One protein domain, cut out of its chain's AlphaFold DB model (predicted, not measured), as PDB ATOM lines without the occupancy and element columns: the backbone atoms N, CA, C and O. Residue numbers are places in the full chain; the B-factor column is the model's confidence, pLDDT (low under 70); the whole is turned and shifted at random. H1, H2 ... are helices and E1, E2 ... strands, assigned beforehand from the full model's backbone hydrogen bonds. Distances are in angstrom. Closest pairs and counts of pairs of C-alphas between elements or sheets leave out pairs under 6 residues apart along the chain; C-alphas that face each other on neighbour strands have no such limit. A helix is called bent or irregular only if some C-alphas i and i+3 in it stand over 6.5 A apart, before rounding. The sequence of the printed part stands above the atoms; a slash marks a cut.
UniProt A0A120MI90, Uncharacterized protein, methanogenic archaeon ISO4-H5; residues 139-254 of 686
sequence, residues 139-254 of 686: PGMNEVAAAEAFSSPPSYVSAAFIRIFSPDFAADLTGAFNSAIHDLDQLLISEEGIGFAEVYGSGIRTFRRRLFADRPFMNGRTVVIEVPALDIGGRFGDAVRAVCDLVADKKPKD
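This is residues 139 to 254 of the 686 residues of an uncharacterized protein of methanogenic archaeon ISO4-H5 (UniProt A0A120MI90). Three helices, H2, H3 and H5, cross one another steeply to make a helical body, and a two-stranded hairpin, E1 and E2, reaches away from it as a long arm, with H1 packed on the arm's base, between hairpin and body. The short H4 packs on H3, and the tail, residues 249 to 254, sticks out at the end away from the hairpin. The printed part has 116 residues, with five named helices and two named strands in the order H1 H2 H3 H4 E1 E2 H5; the sheet, E1 - E2, is antiparallel and the class is mostly helix. The whole is only just loose, close to compact, with a radius of gyration of the C-alphas of 16.2 A, and elongated, spanning 59 by 32 by 21 A.

H1, residues 139 to 149, comes closest to E2, residues 223 to 229, at the C-alphas of Val 144 and Ala 229, 4.2 A apart. H2, residues 159 to 165, is close to H1 but not clearly touching, the closest C-alphas being those of Asn 142 and Ile 164, 8.0 A apart. H3, residues 171 to 191, is irregular, with C-alphas 172 and 175 7.0 A apart. H2 and H3 only just touch, with 3 pairs of C-alphas within 8 A, the closest those of Ala 159 and Ala 171, 5.1 A apart. H4, residues 196 to 199, touches H3, closest at the C-alphas of Asp 185 and Phe 196, 4.7 A apart. E1, residues 205 to 211, and E2 form a hairpin, antiparallel at 149 degrees between directions; N 207 and O 227 are within hydrogen-bond range at 2.9 A. H5, residues 235 to 248, touches H3 with its residues 243 to 248 alone and with residues 173 to 181 of H3 alone, at a steep tilt of 54 degrees, opposite ways; the closest C-alphas are those of Phe 177 and Val 247, 6.1 A apart. H5 also touches H2, closest at the C-alphas of Phe 165 and Arg 241, 5.7 A apart. H3 is apart from both strands. Every O i to N i+4 pair is within hydrogen-bond range in H1 and H5, with 15 of 17 in H3 and 1 of 3 in H2, where 2 of 4 O i to N i+3 pairs are; H4 is too short for an O i to N i+4 pair.

H1 begins at C-alpha 139, (-25.232, -3.123, -47.654), and is 15.1 A long. H2 measures 10.4 A, H3 31.0 A and H4 5.3 A. E1 measures 17.3 A and E2 17.8 A. H5, 19.9 A, ends at C-alpha 248, (-16.712, -23.733, -36.842).

The C-alphas of Asn 219 and Asp 254, the two farthest apart, are 60.5 A apart. The printed part has no cut, and its one long link is E1 to E2, 11 residues. The mean pLDDT of the printed part is 77.9; residues 213 to 223 and 250 to 254 are among those under 70.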
ATOM      1  N   PRO A 139     -26.571  -2.971 -48.238       67.06
ATOM      2  CA  PRO A 139     -25.232  -3.123 -47.654       67.06
ATOM      3  C   PRO A 139     -24.915  -2.101 -46.558       67.06
ATOM      4  O   PRO A 139     -24.558  -2.490 -45.451       67.06
ATOM      5  N   GLY A 140     -25.204  -0.817 -46.799       74.38
ATOM      6  CA  GLY A 140     -24.950   0.257 -45.834       74.38
ATOM      7  C   GLY A 140     -25.748   0.165 -44.523       74.38
ATOM      8  O   GLY A 140     -25.369   0.806 -43.550       74.38
ATOM      9  N   MET A 141     -26.831  -0.625 -44.453       77.19
ATOM     10  CA  MET A 141     -27.476  -0.943 -43.166       77.19
ATOM     11  C   MET A 141     -26.674  -1.988 -42.389       77.19
ATOM     12  O   MET A 141     -26.462  -1.817 -41.194       77.19
ATOM     13  N   ASN A 142     -26.195  -3.036 -43.067       77.75
ATOM     14  CA  ASN A 142     -25.363  -4.074 -42.458       77.75
ATOM     15  C   ASN A 142     -23.995  -3.516 -42.022       77.75
ATOM     16  O   ASN A 142     -23.513  -3.876 -40.955       77.75
ATOM     17  N   GLU A 143     -23.403  -2.597 -42.792       80.69
ATOM     18  CA  GLU A 143     -22.148  -1.908 -42.446       80.69
ATOM     19  C   GLU A 143     -22.293  -1.009 -41.196       80.69
ATOM     20  O   GLU A 143     -21.390  -0.968 -40.357       80.69
ATOM     21  N   VAL A 144     -23.432  -0.321 -41.020       78.44
ATOM     22  CA  VAL A 144     -23.723   0.467 -39.800       78.44
ATOM     23  C   VAL A 144     -24.071  -0.436 -38.617       78.44
ATOM     24  O   VAL A 144     -23.546  -0.246 -37.524       78.44
ATOM     25  N   ALA A 145     -24.915  -1.449 -38.818       78.00
ATOM     26  CA  ALA A 145     -25.244  -2.412 -37.768       78.00
ATOM     27  C   ALA A 145     -24.001  -3.188 -37.296       78.00
ATOM     28  O   ALA A 145     -23.915  -3.543 -36.124       78.00
ATOM     29  N   ALA A 146     -23.003  -3.389 -38.168       79.81
ATOM     30  CA  ALA A 146     -21.698  -3.919 -37.787       79.81
ATOM     31  C   ALA A 146     -20.899  -2.913 -36.945       79.81
ATOM     32  O   ALA A 146     -20.319  -3.307 -35.938       79.81
ATOM     33  N   ALA A 147     -20.897  -1.626 -37.309       80.94
ATOM     34  CA  ALA A 147     -20.235  -0.581 -36.524       80.94
ATOM     35  C   ALA A 147     -20.818  -0.436 -35.109       80.94
ATOM     36  O   ALA A 147     -20.062  -0.214 -34.169       80.94
ATOM     37  N   GLU A 148     -22.132  -0.613 -34.933       81.31
ATOM     38  CA  GLU A 148     -22.740  -0.654 -33.598       81.31
ATOM     39  C   GLU A 148     -22.422  -1.973 -32.871       81.31
ATOM     40  O   GLU A 148     -21.915  -1.950 -31.748       81.31
ATOM     41  N   ALA A 149     -22.650  -3.125 -33.513       79.19
ATOM     42  CA  ALA A 149     -22.471  -4.437 -32.889       79.19
ATOM     43  C   ALA A 149     -21.022  -4.711 -32.442       79.19
ATOM     44  O   ALA A 149     -20.814  -5.351 -31.414       79.19
ATOM     45  N   PHE A 150     -20.035  -4.200 -33.181       80.75
ATOM     46  CA  PHE A 150     -18.606  -4.332 -32.880       80.75
ATOM     47  C   PHE A 150     -17.970  -3.027 -32.364       80.75
ATOM     48  O   PHE A 150     -16.746  -2.926 -32.313       80.75
ATOM     49  N   SER A 151     -18.770  -2.033 -31.954       80.19
ATOM     50  CA  SER A 151     -18.269  -0.915 -31.137       80.19
ATOM     51  C   SER A 151     -17.624  -1.443 -29.847       80.19
ATOM     52  O   SER A 151     -17.955  -2.541 -29.415       80.19
ATOM     53  N   SER A 152     -16.691  -0.714 -29.223       73.75
ATOM     54  CA  SER A 152     -16.055  -1.196 -27.985       73.75
ATOM     55  C   SER A 152     -16.825  -0.727 -26.735       73.75
ATOM     56  O   SER A 152     -17.055   0.479 -26.597       73.75
ATOM     57  N   PRO A 153     -17.207  -1.627 -25.803       77.44
ATOM     58  CA  PRO A 153     -17.036  -3.084 -25.848       77.44
ATOM     59  C   PRO A 153     -18.080  -3.772 -26.759       77.44
ATOM     60  O   PRO A 153     -19.244  -3.361 -26.750       77.44
ATOM     61  N   PRO A 154     -17.708  -4.847 -27.488       77.56
ATOM     62  CA  PRO A 154     -18.576  -5.478 -28.483       77.56
ATOM     63  C   PRO A 154     -19.882  -6.000 -27.882       77.56
ATOM     64  O   PRO A 154     -19.907  -6.670 -26.845       77.56
ATOM     65  N   SER A 155     -20.980  -5.704 -28.573       80.56
ATOM     66  CA  SER A 155     -22.322  -6.165 -28.224       80.56
ATOM     67  C   SER A 155     -22.558  -7.599 -28.695       80.56
ATOM     68  O   SER A 155     -21.987  -8.057 -29.680       80.56
ATOM     69  N   TYR A 156     -23.446  -8.320 -28.006       82.50
ATOM     70  CA  TYR A 156     -23.762  -9.703 -28.364       82.50
ATOM     71  C   TYR A 156     -24.430  -9.792 -29.746       82.50
ATOM     72  O   TYR A 156     -25.535  -9.291 -29.939       82.50
ATOM     73  N   VAL A 157     -23.787 -10.480 -30.685       82.38
ATOM     74  CA  VAL A 157     -24.191 -10.665 -32.084       82.38
ATOM     75  C   VAL A 157     -25.067 -11.916 -32.244       82.38
ATOM     76  O   VAL A 157     -24.772 -12.973 -31.686       82.38
ATOM     77  N   SER A 158     -26.143 -11.836 -33.036       78.69
ATOM     78  CA  SER A 158     -27.063 -12.959 -33.279       78.69
ATOM     79  C   SER A 158     -26.598 -13.871 -34.423       78.69
ATOM     80  O   SER A 158     -25.911 -13.436 -35.348       78.69
ATOM     81  N   ALA A 159     -27.062 -15.127 -34.419       78.00
ATOM     82  CA  ALA A 159     -26.813 -16.097 -35.490       78.00
ATOM     83  C   ALA A 159     -27.179 -15.574 -36.893       78.00
ATOM     84  O   ALA A 159     -26.526 -15.924 -37.872       78.00
ATOM     85  N   ALA A 160     -28.225 -14.744 -36.999       72.75
ATOM     86  CA  ALA A 160     -28.662 -14.168 -38.269       72.75
ATOM     87  C   ALA A 160     -27.662 -13.131 -38.804       72.75
ATOM     88  O   ALA A 160     -27.439 -13.063 -40.007       72.75
ATOM     89  N   PHE A 161     -27.016 -12.375 -37.914       78.19
ATOM     90  CA  PHE A 161     -26.042 -11.354 -38.293       78.19
ATOM     91  C   PHE A 161     -24.660 -11.945 -38.584       78.19
ATOM     92  O   PHE A 161     -24.018 -11.543 -39.549       78.19
ATOM     93  N   ILE A 162     -24.235 -12.979 -37.847       83.81
ATOM     94  CA  ILE A 162     -23.007 -13.734 -38.175       83.81
ATOM     95  C   ILE A 162     -23.100 -14.324 -39.597       83.81
ATOM     96  O   ILE A 162     -22.114 -14.340 -40.334       83.81
ATOM     97  N   ARG A 163     -24.302 -14.718 -40.041       82.19
ATOM     98  CA  ARG A 163     -24.551 -15.234 -41.400       82.19
ATOM     99  C   ARG A 163     -24.403 -14.220 -42.533       82.19
ATOM    100  O   ARG A 163     -24.266 -14.646 -43.676       82.19
ATOM    101  N   ILE A 164     -24.354 -12.920 -42.238       80.88
ATOM    102  CA  ILE A 164     -23.965 -11.892 -43.220       80.88
ATOM    103  C   ILE A 164     -22.492 -12.086 -43.624       80.88
ATOM    104  O   ILE A 164     -22.123 -11.839 -44.770       80.88
ATOM    105  N   PHE A 165     -21.663 -12.580 -42.698       83.38
ATOM    106  CA  PHE A 165     -20.242 -12.850 -42.906       83.38
ATOM    107  C   PHE A 165     -19.995 -14.301 -43.339       83.38
ATOM    108  O   PHE A 165     -19.274 -14.530 -44.305       83.38
ATOM    109  N   SER A 166     -20.609 -15.282 -42.668       86.44
ATOM    110  CA  SER A 166     -20.472 -16.712 -42.985       86.44
ATOM    111  C   SER A 166     -21.852 -17.390 -43.081       86.44
ATOM    112  O   SER A 166     -22.407 -17.801 -42.060       86.44
ATOM    113  N   PRO A 167     -22.458 -17.501 -44.283       84.88
ATOM    114  CA  PRO A 167     -23.837 -17.983 -44.449       84.88
ATOM    115  C   PRO A 167     -24.109 -19.393 -43.903       84.88
ATOM    116  O   PRO A 167     -25.202 -19.659 -43.399       84.88
ATOM    117  N   ASP A 168     -23.106 -20.276 -43.946       82.94
ATOM    118  CA  ASP A 168     -23.178 -21.646 -43.418       82.94
ATOM    119  C   ASP A 168     -23.058 -21.720 -41.878       82.94
ATOM    120  O   ASP A 168     -23.155 -22.805 -41.300       82.94
ATOM    121  N   PHE A 169     -22.865 -20.590 -41.181       83.38
ATOM    122  CA  PHE A 169     -22.619 -20.575 -39.739       83.38
ATOM    123  C   PHE A 169     -23.782 -21.192 -38.938       83.38
ATOM    124  O   PHE A 169     -24.961 -20.824 -39.069       83.38
ATOM    125  N   ALA A 170     -23.441 -22.162 -38.089       83.06
ATOM    126  CA  ALA A 170     -24.394 -22.927 -37.299       83.06
ATOM    127  C   ALA A 170     -24.832 -22.140 -36.051       83.06
ATOM    128  O   ALA A 170     -24.013 -21.615 -35.302       83.06
ATOM    129  N   ALA A 171     -26.145 -22.039 -35.826       80.81
ATOM    130  CA  ALA A 171     -26.701 -21.127 -34.825       80.81
ATOM    131  C   ALA A 171     -26.322 -21.482 -33.371       80.81
ATOM    132  O   ALA A 171     -26.289 -20.592 -32.520       80.81
ATOM    133  N   ASP A 172     -25.981 -22.741 -33.084       85.19
ATOM    134  CA  ASP A 172     -25.470 -23.197 -31.784       85.19
ATOM    135  C   ASP A 172     -24.052 -22.683 -31.473       85.19
ATOM    136  O   ASP A 172     -23.669 -22.596 -30.306       85.19
ATOM    137  N   LEU A 173     -23.288 -22.275 -32.492       86.75
ATOM    138  CA  LEU A 173     -21.939 -21.723 -32.336       86.75
ATOM    139  C   LEU A 173     -21.924 -20.225 -31.993       86.75
ATOM    140  O   LEU A 173     -20.878 -19.694 -31.621       86.75
ATOM    141  N   THR A 174     -23.074 -19.544 -32.055       84.44
ATOM    142  CA  THR A 174     -23.222 -18.098 -31.784       84.44
ATOM    143  C   THR A 174     -22.626 -17.688 -30.436       84.44
ATOM    144  O   THR A 174     -21.976 -16.651 -30.339       84.44
ATOM    145  N   GLY A 175     -22.786 -18.509 -29.393       84.94
ATOM    146  CA  GLY A 175     -22.178 -18.241 -28.085       84.94
ATOM    147  C   GLY A 175     -20.647 -18.235 -28.128       84.94
ATOM    148  O   GLY A 175     -20.028 -17.318 -27.601       84.94
ATOM    149  N   ALA A 176     -20.043 -19.212 -28.812       85.12
ATOM    150  CA  ALA A 176     -18.591 -19.329 -28.936       85.12
ATOM    151  C   ALA A 176     -17.983 -18.211 -29.802       85.12
ATOM    152  O   ALA A 176     -16.916 -17.707 -29.469       85.12
ATOM    153  N   PHE A 177     -18.680 -17.779 -30.860       90.44
ATOM    154  CA  PHE A 177     -18.273 -16.620 -31.662       90.44
ATOM    155  C   PHE A 177     -18.244 -15.330 -30.836       90.44
ATOM    156  O   PHE A 177     -17.260 -14.600 -30.879       90.44
ATOM    157  N   ASN A 178     -19.286 -15.072 -30.040       87.81
ATOM    158  CA  ASN A 178     -19.338 -13.876 -29.199       87.81
ATOM    159  C   ASN A 178     -18.240 -13.857 -28.129       87.81
ATOM    160  O   ASN A 178     -17.635 -12.812 -27.912       87.81
ATOM    161  N   SER A 179     -17.937 -15.003 -27.508       85.56
ATOM    162  CA  SER A 179     -16.769 -15.118 -26.625       85.56
ATOM    163  C   SER A 179     -15.466 -14.844 -27.376       85.56
ATOM    164  O   SER A 179     -14.703 -13.995 -26.940       85.56
ATOM    165  N   ALA A 180     -15.244 -15.466 -28.539       88.19
ATOM    166  CA  ALA A 180     -14.013 -15.282 -29.310       88.19
ATOM    167  C   ALA A 180     -13.784 -13.825 -29.762       88.19
ATOM    168  O   ALA A 180     -12.655 -13.347 -29.716       88.19
ATOM    169  N   ILE A 181     -14.840 -13.105 -30.163       90.62
ATOM    170  CA  ILE A 181     -14.762 -11.672 -30.494       90.62
ATOM    171  C   ILE A 181     -14.473 -10.823 -29.252       90.62
ATOM    172  O   ILE A 181     -13.649  -9.917 -29.325       90.62
ATOM    173  N   HIS A 182     -15.112 -11.110 -28.115       88.69
ATOM    174  CA  HIS A 182     -14.865 -10.376 -26.875       88.69
ATOM    175  C   HIS A 182     -13.439 -10.598 -26.351       88.69
ATOM    176  O   HIS A 182     -12.746  -9.632 -26.044       88.69
ATOM    177  N   ASP A 183     -12.976 -11.849 -26.313       88.81
ATOM    178  CA  ASP A 183     -11.626 -12.206 -25.871       88.81
ATOM    179  C   ASP A 183     -10.553 -11.567 -26.779       88.81
ATOM    180  O   ASP A 183      -9.531 -11.089 -26.286       88.81
ATOM    181  N   LEU A 184     -10.804 -11.491 -28.095       88.31
ATOM    182  CA  LEU A 184      -9.921 -10.831 -29.066       88.31
ATOM    183  C   LEU A 184      -9.922  -9.298 -28.929       88.31
ATOM    184  O   LEU A 184      -8.857  -8.689 -28.991       88.31
ATOM    185  N   ASP A 185     -11.079  -8.668 -28.713       91.31
ATOM    186  CA  ASP A 185     -11.175  -7.223 -28.448       91.31
ATOM    187  C   ASP A 185     -10.431  -6.842 -27.159       91.31
ATOM    188  O   ASP A 185      -9.635  -5.905 -27.154       91.31
ATOM    189  N   GLN A 186     -10.603  -7.618 -26.083       90.00
ATOM    190  CA  GLN A 186      -9.874  -7.399 -24.832       90.00
ATOM    191  C   GLN A 186      -8.362  -7.638 -24.976       90.00
ATOM    192  O   GLN A 186      -7.583  -6.909 -24.359       90.00
ATOM    193  N   LEU A 187      -7.932  -8.600 -25.802       89.19
ATOM    194  CA  LEU A 187      -6.514  -8.816 -26.103       89.19
ATOM    195  C   LEU A 187      -5.902  -7.588 -26.793       89.19
ATOM    196  O   LEU A 187      -4.922  -7.043 -26.285       89.19
ATOM    197  N   LEU A 188      -6.515  -7.101 -27.876       87.50
ATOM    198  CA  LEU A 188      -6.032  -5.947 -28.649       87.50
ATOM    199  C   LEU A 188      -6.009  -4.659 -27.810       87.50
ATOM    200  O   LEU A 188      -5.022  -3.922 -27.825       87.50
ATOM    201  N   ILE A 189      -7.026  -4.440 -26.970       88.44
ATOM    202  CA  ILE A 189      -7.049  -3.327 -26.007       88.44
ATOM    203  C   ILE A 189      -5.923  -3.461 -24.964       88.44
ATOM    204  O   ILE A 189      -5.400  -2.449 -24.499       88.44
ATOM    205  N   SER A 190      -5.524  -4.683 -24.596       89.94
ATOM    206  CA  SER A 190      -4.455  -4.915 -23.613       89.94
ATOM    207  C   SER A 190      -3.032  -4.840 -24.181       89.94
ATOM    208  O   SER A 190      -2.123  -4.440 -23.451       89.94
ATOM    209  N   GLU A 191      -2.832  -5.200 -25.454       91.94
ATOM    210  CA  GLU A 191      -1.512  -5.235 -26.106       91.94
ATOM    211  C   GLU A 191      -1.220  -3.971 -26.935       91.94
ATOM    212  O   GLU A 191      -0.109  -3.445 -26.872       91.94
ATOM    213  N   GLU A 192      -2.213  -3.449 -27.662       88.56
ATOM    214  CA  GLU A 192      -2.068  -2.309 -28.586       88.56
ATOM    215  C   GLU A 192      -2.813  -1.045 -28.119       88.56
ATOM    216  O   GLU A 192      -2.511   0.060 -28.571       88.56
ATOM    217  N   GLY A 193      -3.763  -1.177 -27.184       89.56
ATOM    218  CA  GLY A 193      -4.554  -0.059 -26.652       89.56
ATOM    219  C   GLY A 193      -5.751   0.355 -27.516       89.56
ATOM    220  O   GLY A 193      -6.360   1.387 -27.235       89.56
ATOM    221  N   ILE A 194      -6.084  -0.436 -28.541       86.69
ATOM    222  CA  ILE A 194      -7.113  -0.160 -29.558       86.69
ATOM    223  C   ILE A 194      -8.057  -1.358 -29.734       86.69
ATOM    224  O   ILE A 194      -7.665  -2.506 -29.535       86.69
ATOM    225  N   GLY A 195      -9.325  -1.094 -30.065       86.38
ATOM    226  CA  GLY A 195     -10.376  -2.124 -30.137       86.38
ATOM    227  C   GLY A 195     -10.369  -2.947 -31.432       86.38
ATOM    228  O   GLY A 195      -9.829  -2.524 -32.455       86.38
ATOM    229  N   PHE A 196     -11.054  -4.095 -31.445       88.44
ATOM    230  CA  PHE A 196     -11.133  -4.979 -32.623       88.44
ATOM    231  C   PHE A 196     -11.659  -4.254 -33.877       88.44
ATOM    232  O   PHE A 196     -11.080  -4.362 -34.960       88.44
ATOM    233  N   ALA A 197     -12.724  -3.459 -33.738       85.12
ATOM    234  CA  ALA A 197     -13.258  -2.657 -34.842       85.12
ATOM    235  C   ALA A 197     -12.383  -1.450 -35.223       85.12
ATOM    236  O   ALA A 197     -12.567  -0.897 -36.302       85.12
ATOM    237  N   GLU A 198     -11.425  -1.045 -34.388       83.25
ATOM    238  CA  GLU A 198     -10.471   0.025 -34.701       83.25
ATOM    239  C   GLU A 198      -9.277  -0.527 -35.497       83.25
ATOM    240  O   GLU A 198      -8.936   0.017 -36.548       83.25
ATOM    241  N   VAL A 199      -8.733  -1.677 -35.073       86.25
ATOM    242  CA  VAL A 199      -7.668  -2.422 -35.771       86.25
ATOM    243  C   VAL A 199      -8.126  -2.877 -37.163       86.25
ATOM    244  O   VAL A 199      -7.492  -2.571 -38.174       86.25
ATOM    245  N   TYR A 200      -9.244  -3.607 -37.238       85.81
ATOM    246  CA  TYR A 200      -9.691  -4.249 -38.482       85.81
ATOM    247  C   TYR A 200     -10.652  -3.381 -39.306       85.81
ATOM    248  O   TYR A 200     -10.791  -3.592 -40.513       85.81
ATOM    249  N   GLY A 201     -11.274  -2.367 -38.697       77.38
ATOM    250  CA  GLY A 201     -12.143  -1.388 -39.360       77.38
ATOM    251  C   GLY A 201     -11.410  -0.239 -40.048       77.38
ATOM    252  O   GLY A 201     -12.009   0.815 -40.263       77.38
ATOM    253  N   SER A 202     -10.132  -0.416 -40.403       60.06
ATOM    254  CA  SER A 202      -9.315   0.587 -41.090       60.06
ATOM    255  C   SER A 202     -10.039   1.138 -42.331       60.06
ATOM    256  O   SER A 202     -10.138   0.457 -43.355       60.06
ATOM    257  N   GLY A 203     -10.551   2.369 -42.232       55.72
ATOM    258  CA  GLY A 203     -11.429   2.969 -43.241       55.72
ATOM    259  C   GLY A 203     -12.922   3.010 -42.887       55.72
ATOM    260  O   GLY A 203     -13.733   2.908 -43.807       55.72
ATOM    261  N   ILE A 204     -13.290   3.194 -41.607       62.53
ATOM    262  CA  ILE A 204     -14.657   3.560 -41.179       62.53
ATOM    263  C   ILE A 204     -15.211   4.648 -42.111       62.53
ATOM    264  O   ILE A 204     -14.646   5.739 -42.217       62.53
ATOM    265  N   ARG A 205     -16.322   4.358 -42.794       68.31
ATOM    266  CA  ARG A 205     -16.927   5.279 -43.765       68.31
ATOM    267  C   ARG A 205     -18.079   6.038 -43.133       68.31
ATOM    268  O   ARG A 205     -18.994   5.431 -42.586       68.31
ATOM    269  N   THR A 206     -18.079   7.359 -43.281       70.75
ATOM    270  CA  THR A 206     -19.219   8.202 -42.909       70.75
ATOM    271  C   THR A 206     -20.277   8.162 -44.011       70.75
ATOM    272  O   THR A 206     -20.179   8.873 -45.015       70.75
ATOM    273  N   PHE A 207     -21.309   7.337 -43.845       69.06
ATOM    274  CA  PHE A 207     -22.412   7.257 -44.798       69.06
ATOM    275  C   PHE A 207     -23.440   8.363 -44.559       69.06
ATOM    276  O   PHE A 207     -24.044   8.455 -43.490       69.06
ATOM    277  N   ARG A 208     -23.700   9.169 -45.597       72.00
ATOM    278  CA  ARG A 208     -24.838  10.099 -45.636       72.00
ATOM    279  C   ARG A 208     -26.121   9.352 -45.973       72.00
ATOM    280  O   ARG A 208     -26.414   9.115 -47.146       72.00
ATOM    281  N   ARG A 209     -26.905   9.013 -44.952       75.56
ATOM    282  CA  ARG A 209     -28.202   8.344 -45.100       75.56
ATOM    283  C   ARG A 209     -29.340   9.352 -44.974       75.56
ATOM    284  O   ARG A 209     -29.337  10.194 -44.082       75.56
ATOM    285  N   ARG A 210     -30.341   9.245 -45.851       75.62
ATOM    286  CA  ARG A 210     -31.639   9.908 -45.680       75.62
ATOM    287  C   ARG A 210     -32.567   8.967 -44.918       75.62
ATOM    288  O   ARG A 210     -32.968   7.948 -45.477       75.62
ATOM    289  N   LEU A 211     -32.897   9.299 -43.675       74.12
ATOM    290  CA  LEU A 211     -33.887   8.546 -42.906       74.12
ATOM    291  C   LEU A 211     -35.272   8.705 -43.533       74.12
ATOM    292  O   LEU A 211     -35.631   9.795 -43.986       74.12
ATOM    293  N   PHE A 212     -36.040   7.617 -43.558       72.06
ATOM    294  CA  PHE A 212     -37.417   7.562 -44.043       72.06
ATOM    295  C   PHE A 212     -37.601   8.023 -45.505       72.06
ATOM    296  O   PHE A 212     -38.711   8.351 -45.914       72.06
ATOM    297  N   ALA A 213     -36.541   8.019 -46.323       64.00
ATOM    298  CA  ALA A 213     -36.580   8.517 -47.705       64.00
ATOM    299  C   ALA A 213     -37.589   7.774 -48.595       64.00
ATOM    300  O   ALA A 213     -38.312   8.396 -49.371       64.00
ATOM    301  N   ASP A 214     -37.653   6.451 -48.435       57.16
ATOM    302  CA  ASP A 214     -38.580   5.562 -49.143       57.16
ATOM    303  C   ASP A 214     -39.910   5.375 -48.382       57.16
ATOM    304  O   ASP A 214     -40.791   4.640 -48.833       57.16
ATOM    305  N   ARG A 215     -40.054   6.006 -47.203       61.88
ATOM    306  CA  ARG A 215     -41.174   5.843 -46.260       61.88
ATOM    307  C   ARG A 215     -42.104   7.051 -46.366       61.88
ATOM    308  O   ARG A 215     -41.835   8.117 -45.809       61.88
ATOM    309  N   PRO A 216     -43.207   6.929 -47.113       53.38
ATOM    310  CA  PRO A 216     -43.737   8.091 -47.808       53.38
ATOM    311  C   PRO A 216     -44.633   8.990 -46.928       53.38
ATOM    312  O   PRO A 216     -44.989  10.091 -47.333       53.38
ATOM    313  N   PHE A 217     -44.944   8.559 -45.702       55.88
ATOM    314  CA  PHE A 217     -45.758   9.262 -44.698       55.88
ATOM    315  C   PHE A 217     -45.020  10.375 -43.923       55.88
ATOM    316  O   PHE A 217     -45.673  11.216 -43.309       55.88
ATOM    317  N   MET A 218     -43.682  10.457 -43.965       55.09
ATOM    318  CA  MET A 218     -42.903  11.413 -43.146       55.09
ATOM    319  C   MET A 218     -42.922  12.883 -43.635       55.09
ATOM    320  O   MET A 218     -42.049  13.676 -43.274       55.09
ATOM    321  N   ASN A 219     -43.917  13.278 -44.442       51.06
ATOM    322  CA  ASN A 219     -44.198  14.667 -44.859       51.06
ATOM    323  C   ASN A 219     -42.952  15.470 -45.307       51.06
ATOM    324  O   ASN A 219     -42.769  16.636 -44.954       51.06
ATOM    325  N   GLY A 220     -42.057  14.831 -46.067       50.41
ATOM    326  CA  GLY A 220     -40.852  15.468 -46.609       50.41
ATOM    327  C   GLY A 220     -39.756  15.799 -45.587       50.41
ATOM    328  O   GLY A 220     -38.760  16.414 -45.975       50.41
ATOM    329  N   ARG A 221     -39.874  15.377 -44.316       50.34
ATOM    330  CA  ARG A 221     -38.822  15.509 -43.286       50.34
ATOM    331  C   ARG A 221     -37.653  14.556 -43.558       50.34
ATOM    332  O   ARG A 221     -37.415  13.600 -42.832       50.34
ATOM    333  N   THR A 222     -36.912  14.848 -44.622       54.88
ATOM    334  CA  THR A 222     -35.683  14.144 -44.995       54.88
ATOM    335  C   THR A 222     -34.582  14.503 -44.001       54.88
ATOM    336  O   THR A 222     -33.835  15.459 -44.215       54.88
ATOM    337  N   VAL A 223     -34.480  13.753 -42.904       62.84
ATOM    338  CA  VAL A 223     -33.334  13.863 -41.995       62.84
ATOM    339  C   VAL A 223     -32.144  13.200 -42.684       62.84
ATOM    340  O   VAL A 223     -32.148  11.992 -42.921       62.84
ATOM    341  N   VAL A 224     -31.144  13.998 -43.059       71.19
ATOM    342  CA  VAL A 224     -29.844  13.480 -43.499       71.19
ATOM    343  C   VAL A 224     -28.987  13.298 -42.257       71.19
ATOM    344  O   VAL A 224     -28.691  14.278 -41.577       71.19
ATOM    345  N   ILE A 225     -28.589  12.062 -41.988       71.75
ATOM    346  CA  ILE A 225     -27.626  11.723 -40.941       71.75
ATOM    347  C   ILE A 225     -26.302  11.286 -41.564       71.75
ATOM    348  O   ILE A 225     -26.261  10.795 -42.695       71.75
ATOM    349  N   GLU A 226     -25.227  11.463 -40.808       73.88
ATOM    350  CA  GLU A 226     -23.894  10.946 -41.100       73.88
ATOM    351  C   GLU A 226     -23.577   9.862 -40.072       73.88
ATOM    352  O   GLU A 226     -23.562  10.146 -38.878       73.88
ATOM    353  N   VAL A 227     -23.379   8.623 -40.529       76.38
ATOM    354  CA  VAL A 227     -23.211   7.457 -39.647       76.38
ATOM    355  C   VAL A 227     -21.891   6.752 -39.951       76.38
ATOM    356  O   VAL A 227     -21.629   6.501 -41.132       76.38
ATOM    357  N   PRO A 228     -21.060   6.424 -38.945       74.25
ATOM    358  CA  PRO A 228     -19.907   5.554 -39.144       74.25
ATOM    359  C   PRO A 228     -20.369   4.136 -39.497       74.25
ATOM    360  O   PRO A 228     -21.316   3.615 -38.910       74.25
ATOM    361  N   ALA A 229     -19.689   3.507 -40.451       82.19
ATOM    362  CA  ALA A 229     -19.977   2.150 -40.894       82.19
ATOM    363  C   ALA A 229     -18.677   1.379 -41.178       82.19
ATOM    364  O   ALA A 229     -17.696   1.964 -41.654       82.19
ATOM    365  N   LEU A 230     -18.679   0.074 -40.897       84.50
ATOM    366  CA  LEU A 230     -17.545  -0.828 -41.113       84.50
ATOM    367  C   LEU A 230     -17.685  -1.558 -42.450       84.50
ATOM    368  O   LEU A 230     -18.728  -2.150 -42.718       84.50
ATOM    369  N   ASP A 231     -16.627  -1.572 -43.266       83.12
ATOM    370  CA  ASP A 231     -16.637  -2.270 -44.557       83.12
ATOM    371  C   ASP A 231     -16.631  -3.800 -44.370       83.12
ATOM    372  O   ASP A 231     -15.584  -4.438 -44.222       83.12
ATOM    373  N   ILE A 232     -17.825  -4.395 -44.412       83.81
ATOM    374  CA  ILE A 232     -18.055  -5.847 -44.330       83.81
ATOM    375  C   ILE A 232     -17.525  -6.627 -45.551       83.81
ATOM    376  O   ILE A 232     -17.441  -7.858 -45.509       83.81
ATOM    377  N   GLY A 233     -17.163  -5.936 -46.637       83.12
ATOM    378  CA  GLY A 233     -16.478  -6.504 -47.799       83.12
ATOM    379  C   GLY A 233     -14.948  -6.423 -47.721       83.12
ATOM    380  O   GLY A 233     -14.282  -7.126 -48.477       83.12
ATOM    381  N   GLY A 234     -14.399  -5.593 -46.828       85.94
ATOM    382  CA  GLY A 234     -12.961  -5.389 -46.634       85.94
ATOM    383  C   GLY A 234     -12.377  -6.126 -45.422       85.94
ATOM    384  O   GLY A 234     -12.958  -7.084 -44.910       85.94
ATOM    385  N   ARG A 235     -11.231  -5.623 -44.928       85.56
ATOM    386  CA  ARG A 235     -10.427  -6.222 -43.838       85.56
ATOM    387  C   ARG A 235     -11.244  -6.602 -42.601       85.56
ATOM    388  O   ARG A 235     -11.014  -7.662 -42.029       85.56
ATOM    389  N   PHE A 236     -12.215  -5.774 -42.215       88.62
ATOM    390  CA  PHE A 236     -13.109  -6.061 -41.096       88.62
ATOM    391  C   PHE A 236     -13.944  -7.326 -41.341       88.62
ATOM    392  O   PHE A 236     -13.958  -8.240 -40.517       88.62
ATOM    393  N   GLY A 237     -14.597  -7.418 -42.502       87.56
ATOM    394  CA  GLY A 237     -15.356  -8.606 -42.885       87.56
ATOM    395  C   GLY A 237     -14.487  -9.851 -43.069       87.56
ATOM    396  O   GLY A 237     -14.941 -10.952 -42.761       87.56
ATOM    397  N   ASP A 238     -13.245  -9.689 -43.533       87.19
ATOM    398  CA  ASP A 238     -12.268 -10.780 -43.643       87.19
ATOM    399  C   ASP A 238     -11.873 -11.325 -42.260       87.19
ATOM    400  O   ASP A 238     -11.904 -12.540 -42.049       87.19
ATOM    401  N   ALA A 239     -11.588 -10.444 -41.295       89.12
ATOM    402  CA  ALA A 239     -11.271 -10.819 -39.917       89.12
ATOM    403  C   ALA A 239     -12.458 -11.498 -39.214       89.12
ATOM    404  O   ALA A 239     -12.297 -12.558 -38.607       89.12
ATOM    405  N   VAL A 240     -13.674 -10.954 -39.356       88.88
ATOM    406  CA  VAL A 240     -14.895 -11.576 -38.813       88.88
ATOM    407  C   VAL A 240     -15.138 -12.959 -39.429       88.88
ATOM    408  O   VAL A 240     -15.475 -13.894 -38.699       88.88
ATOM    409  N   ARG A 241     -14.910 -13.137 -40.739       89.56
ATOM    410  CA  ARG A 241     -14.976 -14.457 -41.397       89.56
ATOM    411  C   ARG A 241     -13.934 -15.432 -40.843       89.56
ATOM    412  O   ARG A 241     -14.299 -16.552 -40.505       89.56
ATOM    413  N   ALA A 242     -12.690 -14.998 -40.635       89.69
ATOM    414  CA  ALA A 242     -11.655 -15.839 -40.031       89.69
ATOM    415  C   ALA A 242     -12.014 -16.308 -38.603       89.69
ATOM    416  O   ALA A 242     -11.732 -17.453 -38.247       89.69
ATOM    417  N   VAL A 243     -12.694 -15.475 -37.800       90.62
ATOM    418  CA  VAL A 243     -13.227 -15.888 -36.484       90.62
ATOM    419  C   VAL A 243     -14.404 -16.864 -36.630       90.62
ATOM    420  O   VAL A 243     -14.480 -17.834 -35.875       90.62
ATOM    421  N   CYS A 244     -15.297 -16.675 -37.611       90.00
ATOM    422  CA  CYS A 244     -16.374 -17.635 -37.900       90.00
ATOM    423  C   CYS A 244     -15.819 -19.029 -38.227       90.00
ATOM    424  O   CYS A 244     -16.285 -20.025 -37.668       90.00
ATOM    425  N   ASP A 245     -14.810 -19.090 -39.098       86.31
ATOM    426  CA  ASP A 245     -14.190 -20.337 -39.552       86.31
ATOM    427  C   ASP A 245     -13.443 -21.040 -38.402       86.31
ATOM    428  O   ASP A 245     -13.621 -22.242 -38.196       86.31
ATOM    429  N   LEU A 246     -12.696 -20.288 -37.583       86.81
ATOM    430  CA  LEU A 246     -12.004 -20.796 -36.388       86.81
ATOM    431  C   LEU A 246     -12.970 -21.372 -35.333       86.81
ATOM    432  O   LEU A 246     -12.633 -22.327 -34.633       86.81
ATOM    433  N   VAL A 247     -14.172 -20.803 -35.214       88.56
ATOM    434  CA  VAL A 247     -15.222 -21.269 -34.288       88.56
ATOM    435  C   VAL A 247     -15.986 -22.477 -34.846       88.56
ATOM    436  O   VAL A 247     -16.440 -23.333 -34.076       88.56
ATOM    437  N   ALA A 248     -16.121 -22.579 -36.171       84.06
ATOM    438  CA  ALA A 248     -16.712 -23.733 -36.842       84.06
ATOM    439  C   ALA A 248     -15.798 -24.968 -36.778       84.06
ATOM    440  O   ALA A 248     -16.253 -26.065 -36.431       84.06
ATOM    441  N   ASP A 249     -14.506 -24.794 -37.062       78.75
ATOM    442  CA  ASP A 249     -13.533 -25.882 -37.088       78.75
ATOM    443  C   ASP A 249     -13.007 -26.164 -35.667       78.75
ATOM    444  O   ASP A 249     -11.986 -25.642 -35.221       78.75
ATOM    445  N   LYS A 250     -13.729 -27.018 -34.920       53.75
ATOM    446  CA  LYS A 250     -13.532 -27.326 -33.478       53.75
ATOM    447  C   LYS A 250     -12.177 -27.964 -33.085       53.75
ATOM    448  O   LYS A 250     -12.080 -28.589 -32.024       53.75
ATOM    449  N   LYS A 251     -11.134 -27.833 -33.910       42.22
ATOM    450  CA  LYS A 251      -9.721 -28.104 -33.601       42.22
ATOM    451  C   LYS A 251      -8.781 -27.169 -34.391       42.22
ATOM    452  O   LYS A 251      -8.306 -27.582 -35.453       42.22
ATOM    453  N   PRO A 252      -8.372 -26.004 -33.848       43.47
ATOM    454  CA  PRO A 252      -7.082 -25.429 -34.223       43.47
ATOM    455  C   PRO A 252      -6.002 -26.469 -33.896       43.47
ATOM    456  O   PRO A 252      -5.812 -26.818 -32.730       43.47
ATOM    457  N   LYS A 253      -5.354 -27.049 -34.915       41.53
ATOM    458  CA  LYS A 253      -4.518 -28.251 -34.723       41.53
ATOM    459  C   LYS A 253      -3.321 -28.033 -33.799       41.53
ATOM    460  O   LYS A 253      -2.999 -28.941 -33.040       41.53
ATOM    461  N   ASP A 254      -2.733 -26.839 -33.841       48.41
ATOM    462  CA  ASP A 254      -1.454 -26.529 -33.191       48.41
ATOM    463  C   ASP A 254      -1.503 -25.240 -32.340       48.41
ATOM    464  O   ASP A 254      -0.472 -24.726 -31.921       48.41
TER     465      ASP A 254